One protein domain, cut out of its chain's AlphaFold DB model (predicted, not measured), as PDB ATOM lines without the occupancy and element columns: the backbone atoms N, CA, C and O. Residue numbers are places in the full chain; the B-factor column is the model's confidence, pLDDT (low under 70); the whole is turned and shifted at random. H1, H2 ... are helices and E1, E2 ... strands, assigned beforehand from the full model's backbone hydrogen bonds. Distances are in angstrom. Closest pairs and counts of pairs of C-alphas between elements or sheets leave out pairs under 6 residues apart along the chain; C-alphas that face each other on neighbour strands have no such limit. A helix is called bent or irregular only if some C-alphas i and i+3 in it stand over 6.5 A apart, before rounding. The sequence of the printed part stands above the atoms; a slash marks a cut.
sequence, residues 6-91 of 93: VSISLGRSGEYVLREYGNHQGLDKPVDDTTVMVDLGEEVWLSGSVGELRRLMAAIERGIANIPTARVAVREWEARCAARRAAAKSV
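This is residues 6 to 91 of the 93 residues of an uncharacterized protein of Mycolicibacterium insubricum (UniProt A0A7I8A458). Two hairpins side by side make a small, strongly twisted sheet, and a long bent helix, H1, runs off from it as an arm. The 86 printed residues include four named strands, then H1; the mixed sheet runs E2 E1 E3 E4. The class is mixed and the whole extended, radius of gyration of the C-alphas 22.7 A, spans 78 by 28 by 18 A.

Find E1, residues 6 to 10, from (116.553, 172.611, 196.009); E2 is 16 to 21, E3 35 to 41, E4 44 to 49. H1, residues 50 to 89, assigned as one helix by its hydrogen bonds, is bent: C-alphas 65 and 68 are 7.1 A apart. Arm H1a, residues 50 to 65, spans 22.6 A; H1b, 68 to 89, spans 32.3 A, to C-alpha 89 at (62.994, 200.362, 213.909).

Look at E1 and E3, parallel at 24 degrees; N 37 and O 6, 3.0 A apart, are within hydrogen-bond range, as are N 7 and O 19, 2.8 A, in antiparallel hairpin E1 and E2, and N 38 and O 46, 2.7 A, in antiparallel hairpin E3 and E4. H1a only grazes the sheet; C-alphas 35 and 50, its closest to E3, are 6.3 A apart. H1b, not on the sheet, stands at a steep tilt of 42 degrees to H1a. Both arms have every O i to N i+4 pair within range.

C-alphas 25 and 91, the farthest apart, are 78.2 A apart; residues 55 to 91 stand free. The printed part has no cut, and the link E2 to E3 is long. Find pLDDT under 70 at residues 6 to 29 and 90 to 91.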
ATOM      1  N   VAL A   6     117.387 173.800 195.820       56.47
ATOM      2  CA  VAL A   6     116.553 172.611 196.009       56.47
ATOM      3  C   VAL A   6     115.162 172.939 195.495       56.47
ATOM      4  O   VAL A   6     114.575 173.929 195.932       56.47
ATOM      5  N   SER A   7     114.667 172.121 194.569       55.16
ATOM      6  CA  SER A   7     113.277 172.100 194.129       55.16
ATOM      7  C   SER A   7     112.482 171.103 194.961       55.16
ATOM      8  O   SER A   7     112.898 169.953 195.130       55.16
ATOM      9  N   ILE A   8     111.350 171.555 195.494       58.06
ATOM     10  CA  ILE A   8     110.377 170.717 196.195       58.06
ATOM     11  C   ILE A   8     109.077 170.798 195.405       58.06
ATOM     12  O   ILE A   8     108.503 171.880 195.312       58.06
ATOM     13  N   SER A   9     108.622 169.674 194.852       58.62
ATOM     14  CA  SER A   9     107.330 169.579 194.160       58.62
ATOM     15  C   SER A   9     106.324 168.861 195.053       58.62
ATOM     16  O   SER A   9     106.596 167.739 195.484       58.62
ATOM     17  N   LEU A  10     105.173 169.483 195.315       55.84
ATOM     18  CA  LEU A  10     104.087 168.929 196.131       55.84
ATOM     19  C   LEU A  10     103.006 168.296 195.241       55.84
ATOM     20  O   LEU A  10     102.379 168.962 194.420       55.84
ATOM     21  N   GLY A  11     102.772 166.998 195.410       56.88
ATOM     22  CA  GLY A  11     101.697 166.252 194.764       56.88
ATOM     23  C   GLY A  11     100.353 166.416 195.480       56.88
ATOM     24  O   GLY A  11     100.281 166.709 196.673       56.88
ATOM     25  N   ARG A  12      99.250 166.160 194.761       55.47
ATOM     26  CA  ARG A  12      97.869 166.260 195.285       55.47
ATOM     27  C   ARG A  12      97.566 165.328 196.475       55.47
ATOM     28  O   ARG A  12      96.585 165.555 197.174       55.47
ATOM     29  N   SER A  13      98.383 164.301 196.695       61.47
ATOM     30  CA  SER A  13      98.309 163.318 197.789       61.47
ATOM     31  C   SER A  13      99.088 163.728 199.049       61.47
ATOM     32  O   SER A  13      99.085 162.983 200.025       61.47
ATOM     33  N   GLY A  14      99.770 164.880 199.045       57.56
ATOM     34  CA  GLY A  14     100.712 165.263 200.106       57.56
ATOM     35  C   GLY A  14     102.095 164.617 199.968       57.56
ATOM     36  O   GLY A  14     102.964 164.832 200.810       57.56
ATOM     37  N   GLU A  15     102.320 163.846 198.904       59.81
ATOM     38  CA  GLU A  15     103.648 163.369 198.521       59.81
ATOM     39  C   GLU A  15     104.493 164.536 198.009       59.81
ATOM     40  O   GLU A  15     103.984 165.413 197.312       59.81
ATOM     41  N   TYR A  16     105.785 164.550 198.329       58.16
ATOM     42  CA  TYR A  16     106.708 165.555 197.815       58.16
ATOM     43  C   TYR A  16     107.955 164.912 197.219       58.16
ATOM     44  O   TYR A  16     108.453 163.901 197.714       58.16
ATOM     45  N   VAL A  17     108.466 165.512 196.146       61.06
ATOM     46  CA  VAL A  17     109.727 165.112 195.512       61.06
ATOM     47  C   VAL A  17     110.753 166.210 195.737       61.06
ATOM     48  O   VAL A  17     110.514 167.364 195.390       61.06
ATOM     49  N   LEU A  18     111.900 165.831 196.302       59.41
ATOM     50  CA  LEU A  18     113.063 166.698 196.465       59.41
ATOM     51  C   LEU A  18     114.006 166.493 195.278       59.41
ATOM     52  O   LEU A  18     114.442 165.371 195.016       59.41
ATOM     53  N   ARG A  19     114.330 167.568 194.562       63.75
ATOM     54  CA  ARG A  19     115.369 167.570 193.526       63.75
ATOM     55  C   ARG A  19     116.378 168.661 193.820       63.75
ATOM     56  O   ARG A  19     116.043 169.840 193.820       63.75
ATOM     57  N   GLU A  20     117.616 168.264 194.063       60.09
ATOM     58  CA  GLU A  20     118.725 169.188 194.266       60.09
ATOM     59  C   GLU A  20     119.362 169.563 192.922       60.09
ATOM     60  O   GLU A  20     119.657 168.705 192.090       60.09
ATOM     61  N   TYR A  21     119.574 170.858 192.714       59.06
ATOM     62  CA  TYR A  21     120.199 171.443 191.539       59.06
ATOM     63  C   TYR A  21     121.304 172.395 192.006       59.06
ATOM     64  O   TYR A  21     121.037 173.414 192.628       59.06
ATOM     65  N   GLY A  22     122.573 172.104 191.729       55.72
ATOM     66  CA  GLY A  22     123.631 173.050 192.089       55.72
ATOM     67  C   GLY A  22     125.031 172.469 192.166       55.72
ATOM     68  O   GLY A  22     125.249 171.278 192.381       55.72
ATOM     69  N   ASN A  23     126.008 173.354 191.995       53.41
ATOM     70  CA  ASN A  23     127.418 173.045 192.184       53.41
ATOM     71  C   ASN A  23     127.709 173.055 193.696       53.41
ATOM     72  O   ASN A  23     127.467 174.071 194.344       53.41
ATOM     73  N   HIS A  24     128.220 171.954 194.257       56.41
ATOM     74  CA  HIS A  24     128.348 171.717 195.710       56.41
ATOM     75  C   HIS A  24     129.440 172.574 196.395       56.41
ATOM     76  O   HIS A  24     129.905 172.277 197.495       56.41
ATOM     77  N   GLN A  25     129.874 173.660 195.754       48.53
ATOM     78  CA  GLN A  25     130.781 174.642 196.338       48.53
ATOM     79  C   GLN A  25     129.993 175.540 197.304       48.53
ATOM     80  O   GLN A  25     129.547 176.628 196.940       48.53
ATOM     81  N   GLY A  26     129.767 175.050 198.523       53.69
ATOM     82  CA  GLY A  26     129.026 175.786 199.555       53.69
ATOM     83  C   GLY A  26     128.526 174.972 200.749       53.69
ATOM     84  O   GLY A  26     127.710 175.499 201.498       53.69
ATOM     85  N   LEU A  27     128.999 173.732 200.938       54.56
ATOM     86  CA  LEU A  27     128.576 172.824 202.021       54.56
ATOM     87  C   LEU A  27     128.795 173.372 203.449       54.56
ATOM     88  O   LEU A  27     128.235 172.819 204.388       54.56
ATOM     89  N   ASP A  28     129.540 174.470 203.606       61.81
ATOM     90  CA  ASP A  28     129.803 175.119 204.900       61.81
ATOM     91  C   ASP A  28     128.820 176.253 205.252       61.81
ATOM     92  O   ASP A  28     128.970 176.906 206.288       61.81
ATOM     93  N   LYS A  29     127.821 176.543 204.407       63.38
ATOM     94  CA  LYS A  29     126.815 177.561 204.745       63.38
ATOM     95  C   LYS A  29     125.798 177.015 205.754       63.38
ATOM     96  O   LYS A  29     125.338 175.883 205.590       63.38
ATOM     97  N   PRO A  30     125.390 177.811 206.764       71.50
ATOM     98  CA  PRO A  30     124.272 177.453 207.626       71.50
ATOM     99  C   PRO A  30     123.034 177.121 206.788       71.50
ATOM    100  O   PRO A  30     122.691 177.860 205.869       71.50
ATOM    101  N   VAL A  31     122.346 176.025 207.126       75.12
ATOM    102  CA  VAL A  31     121.153 175.557 206.396       75.12
ATOM    103  C   VAL A  31     120.102 176.659 206.258       75.12
ATOM    104  O   VAL A  31     119.474 176.767 205.210       75.12
ATOM    105  N   ASP A  32     119.947 177.496 207.284       79.69
ATOM    106  CA  ASP A  32     118.980 178.595 207.294       79.69
ATOM    107  C   ASP A  32     119.251 179.656 206.219       79.69
ATOM    108  O   ASP A  32     118.290 180.265 205.753       79.69
ATOM    109  N   ASP A  33     120.506 179.827 205.790       79.69
ATOM    110  CA  ASP A  33     120.922 180.783 204.755       79.69
ATOM    111  C   ASP A  33     120.881 180.179 203.339       79.69
ATOM    112  O   ASP A  33     121.106 180.875 202.343       79.69
ATOM    113  N   THR A  34     120.600 178.879 203.218       77.00
ATOM    114  CA  THR A  34     120.472 178.205 201.925       77.00
ATOM    115  C   THR A  34     119.209 178.679 201.220       77.00
ATOM    116  O   THR A  34     118.102 178.547 201.739       77.00
ATOM    117  N   THR A  35     119.365 179.220 200.014       80.50
ATOM    118  CA  THR A  35     118.239 179.581 199.150       80.50
ATOM    119  C   THR A  35     117.647 178.330 198.517       80.50
ATOM    120  O   THR A  35     118.350 177.552 197.881       80.50
ATOM    121  N   VAL A  36     116.339 178.151 198.651       76.12
ATOM    122  CA  VAL A  36     115.596 177.068 198.004       76.12
ATOM    123  C   VAL A  36     114.486 177.654 197.145       76.12
ATOM    124  O   VAL A  36     114.044 178.785 197.356       76.12
ATOM    125  N   MET A  37     114.052 176.880 196.156       77.88
ATOM    126  CA  MET A  37     112.991 177.276 195.244       77.88
ATOM    127  C   MET A  37     111.907 176.205 195.281       77.88
ATOM    128  O   MET A  37     112.103 175.098 194.805       77.88
ATOM    129  N   VAL A  38     110.773 176.511 195.888       75.00
ATOM    130  CA  VAL A  38     109.648 175.588 196.037       75.00
ATOM    131  C   VAL A  38     108.699 175.778 194.859       75.00
ATOM    132  O   VAL A  38     108.245 176.893 194.603       75.00
ATOM    133  N   ASP A  39     108.398 174.690 194.158       78.56
ATOM    134  CA  ASP A  39     107.394 174.655 193.098       78.56
ATOM    135  C   ASP A  39     106.024 174.374 193.728       78.56
ATOM    136  O   ASP A  39     105.816 173.342 194.375       78.56
ATOM    137  N   LEU A  40     105.096 175.317 193.571       74.81
ATOM    138  CA  LEU A  40     103.734 175.210 194.091       74.81
ATOM    139  C   LEU A  40     102.735 174.669 193.054       74.81
ATOM    140  O   LEU A  40     101.556 174.518 193.376       74.81
ATOM    141  N   GLY A  41     103.188 174.358 191.836       75.00
ATOM    142  CA  GLY A  41     102.345 174.004 190.695       75.00
ATOM    143  C   GLY A  41     101.858 175.223 189.902       75.00
ATOM    144  O   GLY A  41     102.072 176.365 190.296       75.00
ATOM    145  N   GLU A  42     101.211 174.974 188.754       77.69
ATOM    146  CA  GLU A  42     100.614 176.009 187.874       77.69
ATOM    147  C   GLU A  42     101.564 177.174 187.527       77.69
ATOM    148  O   GLU A  42     101.151 178.325 187.449       77.69
ATOM    149  N   GLU A  43     102.852 176.872 187.322       78.81
ATOM    150  CA  GLU A  43     103.909 177.860 187.034       78.81
ATOM    151  C   GLU A  43     104.197 178.850 188.180       78.81
ATOM    152  O   GLU A  43     104.877 179.860 187.979       78.81
ATOM    153  N   VAL A  44     103.741 178.558 189.401       77.94
ATOM    154  CA  VAL A  44     103.998 179.377 190.589       77.94
ATOM    155  C   VAL A  44     105.188 178.828 191.371       77.94
ATOM    156  O   VAL A  44     105.194 177.687 191.830       77.94
ATOM    157  N   TRP A  45     106.178 179.690 191.596       78.75
ATOM    158  CA  TRP A  45     107.396 179.359 192.330       78.75
ATOM    159  C   TRP A  45     107.565 180.298 193.521       78.75
ATOM    160  O   TRP A  45     107.387 181.513 193.402       78.75
ATOM    161  N   LEU A  46     107.958 179.744 194.664       81.88
ATOM    162  CA  LEU A  46     108.424 180.508 195.818       81.88
ATOM    163  C   LEU A  46     109.933 180.350 195.946       81.88
ATOM    164  O   LEU A  46     110.437 179.236 196.021       81.88
ATOM    165  N   SER A  47     110.655 181.461 196.021       83.38
ATOM    166  CA  SER A  47     112.091 181.469 196.300       83.38
ATOM    167  C   SER A  47     112.351 182.196 197.611       83.38
ATOM    168  O   SER A  47     111.741 183.231 197.885       83.38
ATOM    169  N   GLY A  48     113.241 181.647 198.427       83.25
ATOM    170  CA  GLY A  48     113.635 182.232 199.702       83.25
ATOM    171  C   GLY A  48     114.656 181.366 200.423       83.25
ATOM    172  O   GLY A  48     114.932 180.236 200.018       83.25
ATOM    173  N   SER A  49     115.239 181.893 201.493       86.00
ATOM    174  CA  SER A  49     116.084 181.087 202.374       86.00
ATOM    175  C   SER A  49     115.252 180.079 203.178       86.00
ATOM    176  O   SER A  49     114.078 180.318 203.480       86.00
ATOM    177  N   VAL A  50     115.850 178.949 203.568       82.19
ATOM    178  CA  VAL A  50     115.180 177.948 204.421       82.19
ATOM    179  C   VAL A  50     114.656 178.585 205.714       82.19
ATOM    180  O   VAL A  50     113.531 178.295 206.135       82.19
ATOM    181  N   GLY A  51     115.423 179.495 206.323       85.50
ATOM    182  CA  GLY A  51     115.008 180.202 207.533       85.50
ATOM    183  C   GLY A  51     113.776 181.092 207.318       85.50
ATOM    184  O   GLY A  51     112.876 181.125 208.163       85.50
ATOM    185  N   GLU A  52     113.694 181.795 206.184       87.44
ATOM    186  CA  GLU A  52     112.519 182.599 205.817       87.44
ATOM    187  C   GLU A  52     111.285 181.731 205.581       87.44
ATOM    188  O   GLU A  52     110.219 182.027 206.127       87.44
ATOM    189  N   LEU A  53     111.431 180.631 204.843       87.12
ATOM    190  CA  LEU A  53     110.322 179.720 204.568       87.12
ATOM    191  C   LEU A  53     109.810 179.041 205.843       87.12
ATOM    192  O   LEU A  53     108.599 178.915 206.026       87.12
ATOM    193  N   ARG A  54     110.692 178.688 206.787       86.31
ATOM    194  CA  ARG A  54     110.284 178.162 208.100       86.31
ATOM    195  C   ARG A  54     109.453 179.182 208.886       86.31
ATOM    196  O   ARG A  54     108.434 178.826 209.479       86.31
ATOM    197  N   ARG A  55     109.861 180.457 208.884       89.44
ATOM    198  CA  ARG A  55     109.093 181.541 209.528       89.44
ATOM    199  C   ARG A  55     107.738 181.755 208.852       89.44
ATOM    200  O   ARG A  55     106.750 181.953 209.560       89.44
ATOM    201  N   LEU A  56     107.692 181.681 207.520       87.06
ATOM    202  CA  LEU A  56     106.462 181.767 206.734       87.06
ATOM    203  C   LEU A  56     105.495 180.628 207.084       87.06
ATOM    204  O   LEU A  56     104.344 180.899 207.417       87.06
ATOM    205  N   MET A  57     105.968 179.380 207.104       86.31
ATOM    206  CA  MET A  57     105.156 178.218 207.477       86.31
ATOM    207  C   MET A  57     104.570 178.360 208.883       86.31
ATOM    208  O   MET A  57     103.362 178.221 209.064       86.31
ATOM    209  N   ALA A  58     105.383 178.760 209.863       85.56
ATOM    210  CA  ALA A  58     104.902 178.986 211.223       85.56
ATOM    211  C   ALA A  58     103.856 180.118 211.304       85.56
ATOM    212  O   ALA A  58     102.953 180.084 212.142       85.56
ATOM    213  N   ALA A  59     103.964 181.148 210.458       85.19
ATOM    214  CA  ALA A  59     102.960 182.207 210.374       85.19
ATOM    215  C   ALA A  59     101.649 181.709 209.746       85.19
ATOM    216  O   ALA A  59     100.580 182.050 210.253       85.19
ATOM    217  N   ILE A  60     101.726 180.874 208.704       82.69
ATOM    218  CA  ILE A  60     100.564 180.239 208.063       82.69
ATOM    219  C   ILE A  60      99.838 179.331 209.059       82.69
ATOM    220  O   ILE A  60      98.629 179.470 209.228       82.69
ATOM    221  N   GLU A  61     100.557 178.463 209.771       85.19
ATOM    222  CA  GLU A  61      99.981 177.573 210.789       85.19
ATOM    223  C   GLU A  61      99.247 178.357 211.881       85.19
ATOM    224  O   GLU A  61      98.095 178.056 212.204       85.19
ATOM    225  N   ARG A  62      99.868 179.427 212.399       82.69
ATOM    226  CA  ARG A  62      99.214 180.340 213.350       82.69
ATOM    227  C   ARG A  62      97.977 181.007 212.748       82.69
ATOM    228  O   ARG A  62      96.954 181.117 213.419       82.69
ATOM    229  N   GLY A  63      98.056 181.450 211.494       78.75
ATOM    230  CA  GLY A  63      96.932 182.039 210.768       78.75
ATOM    231  C   GLY A  63      95.751 181.075 210.658       78.75
ATOM    232  O   GLY A  63      94.631 181.447 211.004       78.75
ATOM    233  N   ILE A  64      96.008 179.824 210.262       81.00
ATOM    234  CA  ILE A  64      95.001 178.760 210.148       81.00
ATOM    235  C   ILE A  64      94.355 178.474 211.506       81.00
ATOM    236  O   ILE A  64      93.127 178.434 211.601       81.00
ATOM    237  N   ALA A  65      95.159 178.347 212.567       82.75
ATOM    238  CA  ALA A  65      94.659 178.118 213.921       82.75
ATOM    239  C   ALA A  65      93.724 179.242 214.413       82.75
ATOM    240  O   ALA A  65      92.804 178.987 215.188       82.75
ATOM    241  N   ASN A  66      93.906 180.471 213.919       87.69
ATOM    242  CA  ASN A  66      93.091 181.631 214.284       87.69
ATOM    243  C   ASN A  66      91.789 181.772 213.471       87.69
ATOM    244  O   ASN A  66      90.922 182.567 213.851       87.69
ATOM    245  N   ILE A  67      91.605 181.013 212.380       83.38
ATOM    246  CA  ILE A  67      90.412 181.103 211.515       83.38
ATOM    247  C   ILE A  67      89.099 180.883 212.292       83.38
ATOM    248  O   ILE A  67      88.169 181.671 212.092       83.38
ATOM    249  N   PRO A  68      88.960 179.866 213.170       87.12
ATOM    250  CA  PRO A  68      87.723 179.660 213.920       87.12
ATOM    251  C   PRO A  68      87.353 180.870 214.788       87.12
ATOM    252  O   PRO A  68      86.215 181.335 214.734       87.12
ATOM    253  N   THR A  69      88.319 181.433 215.517       87.25
ATOM    254  CA  THR A  69      88.118 182.610 216.377       87.25
ATOM    255  C   THR A  69      87.721 183.840 215.564       87.25
ATOM    256  O   THR A  69      86.769 184.535 215.919       87.25
ATOM    257  N   ALA A  70      88.384 184.080 214.427       81.50
ATOM    258  CA  ALA A  70      88.031 185.178 213.527       81.50
ATOM    259  C   ALA A  70      86.592 185.043 212.992       81.50
ATOM    260  O   ALA A  70      85.852 186.026 212.941       81.50
ATOM    261  N   ARG A  71      86.154 183.820 212.655       82.81
ATOM    262  CA  ARG A  71      84.775 183.552 212.209       82.81
ATOM    263  C   ARG A  71      83.738 183.846 213.295       82.81
ATOM    264  O   ARG A  71      82.682 184.388 212.977       82.81
ATOM    265  N   VAL A  72      84.020 183.498 214.550       89.25
ATOM    266  CA  VAL A  72      83.129 183.810 215.684       89.25
ATOM    267  C   VAL A  72      83.000 185.322 215.861       89.25
ATOM    268  O   VAL A  72      81.882 185.833 215.891       89.25
ATOM    269  N   ALA A  73      84.121 186.047 215.862       84.12
ATOM    270  CA  ALA A  73      84.130 187.500 216.027       84.12
ATOM    271  C   ALA A  73      83.313 188.231 214.944       84.12
ATOM    272  O   ALA A  73      82.585 189.180 215.248       84.12
ATOM    273  N   VAL A  74      83.384 187.771 213.686       89.06
ATOM    274  CA  VAL A  74      82.564 188.316 212.588       89.06
ATOM    275  C   VAL A  74      81.074 188.088 212.848       89.06
ATOM    276  O   VAL A  74      80.301 189.042 212.794       89.06
ATOM    277  N   ARG A  75      80.664 186.863 213.206       91.06
ATOM    278  CA  ARG A  75      79.251 186.547 213.489       91.06
ATOM    279  C   ARG A  75      78.692 187.365 214.650       91.06
ATOM    280  O   ARG A  75      77.572 187.864 214.573       91.06
ATOM    281  N   GLU A  76      79.462 187.530 215.720       93.31
ATOM    282  CA  GLU A  76      79.062 188.351 216.868       93.31
ATOM    283  C   GLU A  76      78.915 189.826 216.493       93.31
ATOM    284  O   GLU A  76      78.001 190.517 216.952       93.31
ATOM    285  N   TRP A  77      79.811 190.337 215.649       89.25
ATOM    286  CA  TRP A  77      79.693 191.689 215.122       89.25
ATOM    287  C   TRP A  77      78.437 191.851 214.255       89.25
ATOM    288  O   TRP A  77      77.661 192.781 214.484       89.25
ATOM    289  N   GLU A  78      78.175 190.922 213.337       94.25
ATOM    290  CA  GLU A  78      76.970 190.923 212.502       94.25
ATOM    291  C   GLU A  78      75.687 190.857 213.341       94.25
ATOM    292  O   GLU A  78      74.756 191.631 213.101       94.25
ATOM    293  N   ALA A  79      75.657 190.005 214.371       92.00
ATOM    294  CA  ALA A  79      74.536 189.885 215.299       92.00
ATOM    295  C   ALA A  79      74.279 191.197 216.057       92.00
ATOM    296  O   ALA A  79      73.139 191.664 216.120       92.00
ATOM    297  N   ARG A  80      75.334 191.856 216.563       91.38
ATOM    298  CA  ARG A  80      75.218 193.181 217.203       91.38
ATOM    299  C   ARG A  80      74.691 194.237 216.234       91.38
ATOM    300  O   ARG A  80      73.827 195.035 216.601       91.38
ATOM    301  N   CYS A  81      75.176 194.244 214.995       92.69
ATOM    302  CA  CYS A  81      74.705 195.155 213.952       92.69
ATOM    303  C   CYS A  81      73.239 194.891 213.568       92.69
ATOM    304  O   CYS A  81      72.484 195.837 213.328       92.69
ATOM    305  N   ALA A  82      72.802 193.631 213.523       90.56
ATOM    306  CA  ALA A  82      71.405 193.265 213.296       90.56
ATOM    307  C   ALA A  82      70.504 193.716 214.457       90.56
ATOM    308  O   ALA A  82      69.486 194.365 214.214       90.56
ATOM    309  N   ALA A  83      70.915 193.468 215.705       89.62
ATOM    310  CA  ALA A  83      70.183 193.892 216.898       89.62
ATOM    311  C   ALA A  83      70.017 195.419 216.963       89.62
ATOM    312  O   ALA A  83      68.916 195.914 217.197       89.62
ATOM    313  N   ARG A  84      71.080 196.181 216.660       88.50
ATOM    314  CA  ARG A  84      71.024 197.652 216.573       88.50
ATOM    315  C   ARG A  84      70.023 198.139 215.525       88.50
ATOM    316  O   ARG A  84      69.244 199.047 215.802       88.50
ATOM    317  N   ARG A  85      70.014 197.525 214.338       86.81
ATOM    318  CA  ARG A  85      69.050 197.861 213.276       86.81
ATOM    319  C   ARG A  85      67.612 197.526 213.667       86.81
ATOM    320  O   ARG A  85      66.712 198.274 213.300       86.81
ATOM    321  N   ALA A  86      67.388 196.428 214.386       83.62
ATOM    322  CA  ALA A  86      66.061 196.067 214.879       83.62
ATOM    323  C   ALA A  86      65.560 197.077 215.927       83.62
ATOM    324  O   ALA A  86      64.448 197.577 215.795       83.62
ATOM    325  N   ALA A  87      66.408 197.448 216.893       80.75
ATOM    326  CA  ALA A  87      66.070 198.425 217.929       80.75
ATOM    327  C   ALA A  87      65.782 199.828 217.362       80.75
ATOM    328  O   ALA A  87      64.872 200.507 217.823       80.75
ATOM    329  N   ALA A  88      66.504 200.256 216.321       77.88
ATOM    330  CA  ALA A  88      66.248 201.538 215.658       77.88
ATOM    331  C   ALA A  88      64.881 201.593 214.948       77.88
ATOM    332  O   ALA A  88      64.313 202.668 214.805       77.88
ATOM    333  N   LYS A  89      64.333 200.447 214.520       74.25
ATOM    334  CA  LYS A  89      62.994 200.362 213.909       74.25
ATOM    335  C   LYS A  89      61.858 200.347 214.934       74.25
ATOM    336  O   LYS A  89      60.714 200.561 214.551       74.25
ATOM    337  N   SER A  90      62.149 200.055 216.202       67.06
ATOM    338  CA  SER A  90      61.148 199.974 217.273       67.06
ATOM    339  C   SER A  90      60.976 201.277 218.059       67.06
ATOM    340  O   SER A  90      60.177 201.313 218.990       67.06
ATOM    341  N   VAL A  91      61.720 202.332 217.717       59.06
ATOM    342  CA  VAL A  91      61.566 203.666 218.314       59.06
ATOM    343  C   VAL A  91      60.541 204.451 217.483       59.06
ATOM    344  O   VAL A  91      60.783 204.643 216.289       59.06
TER     345      VAL A  91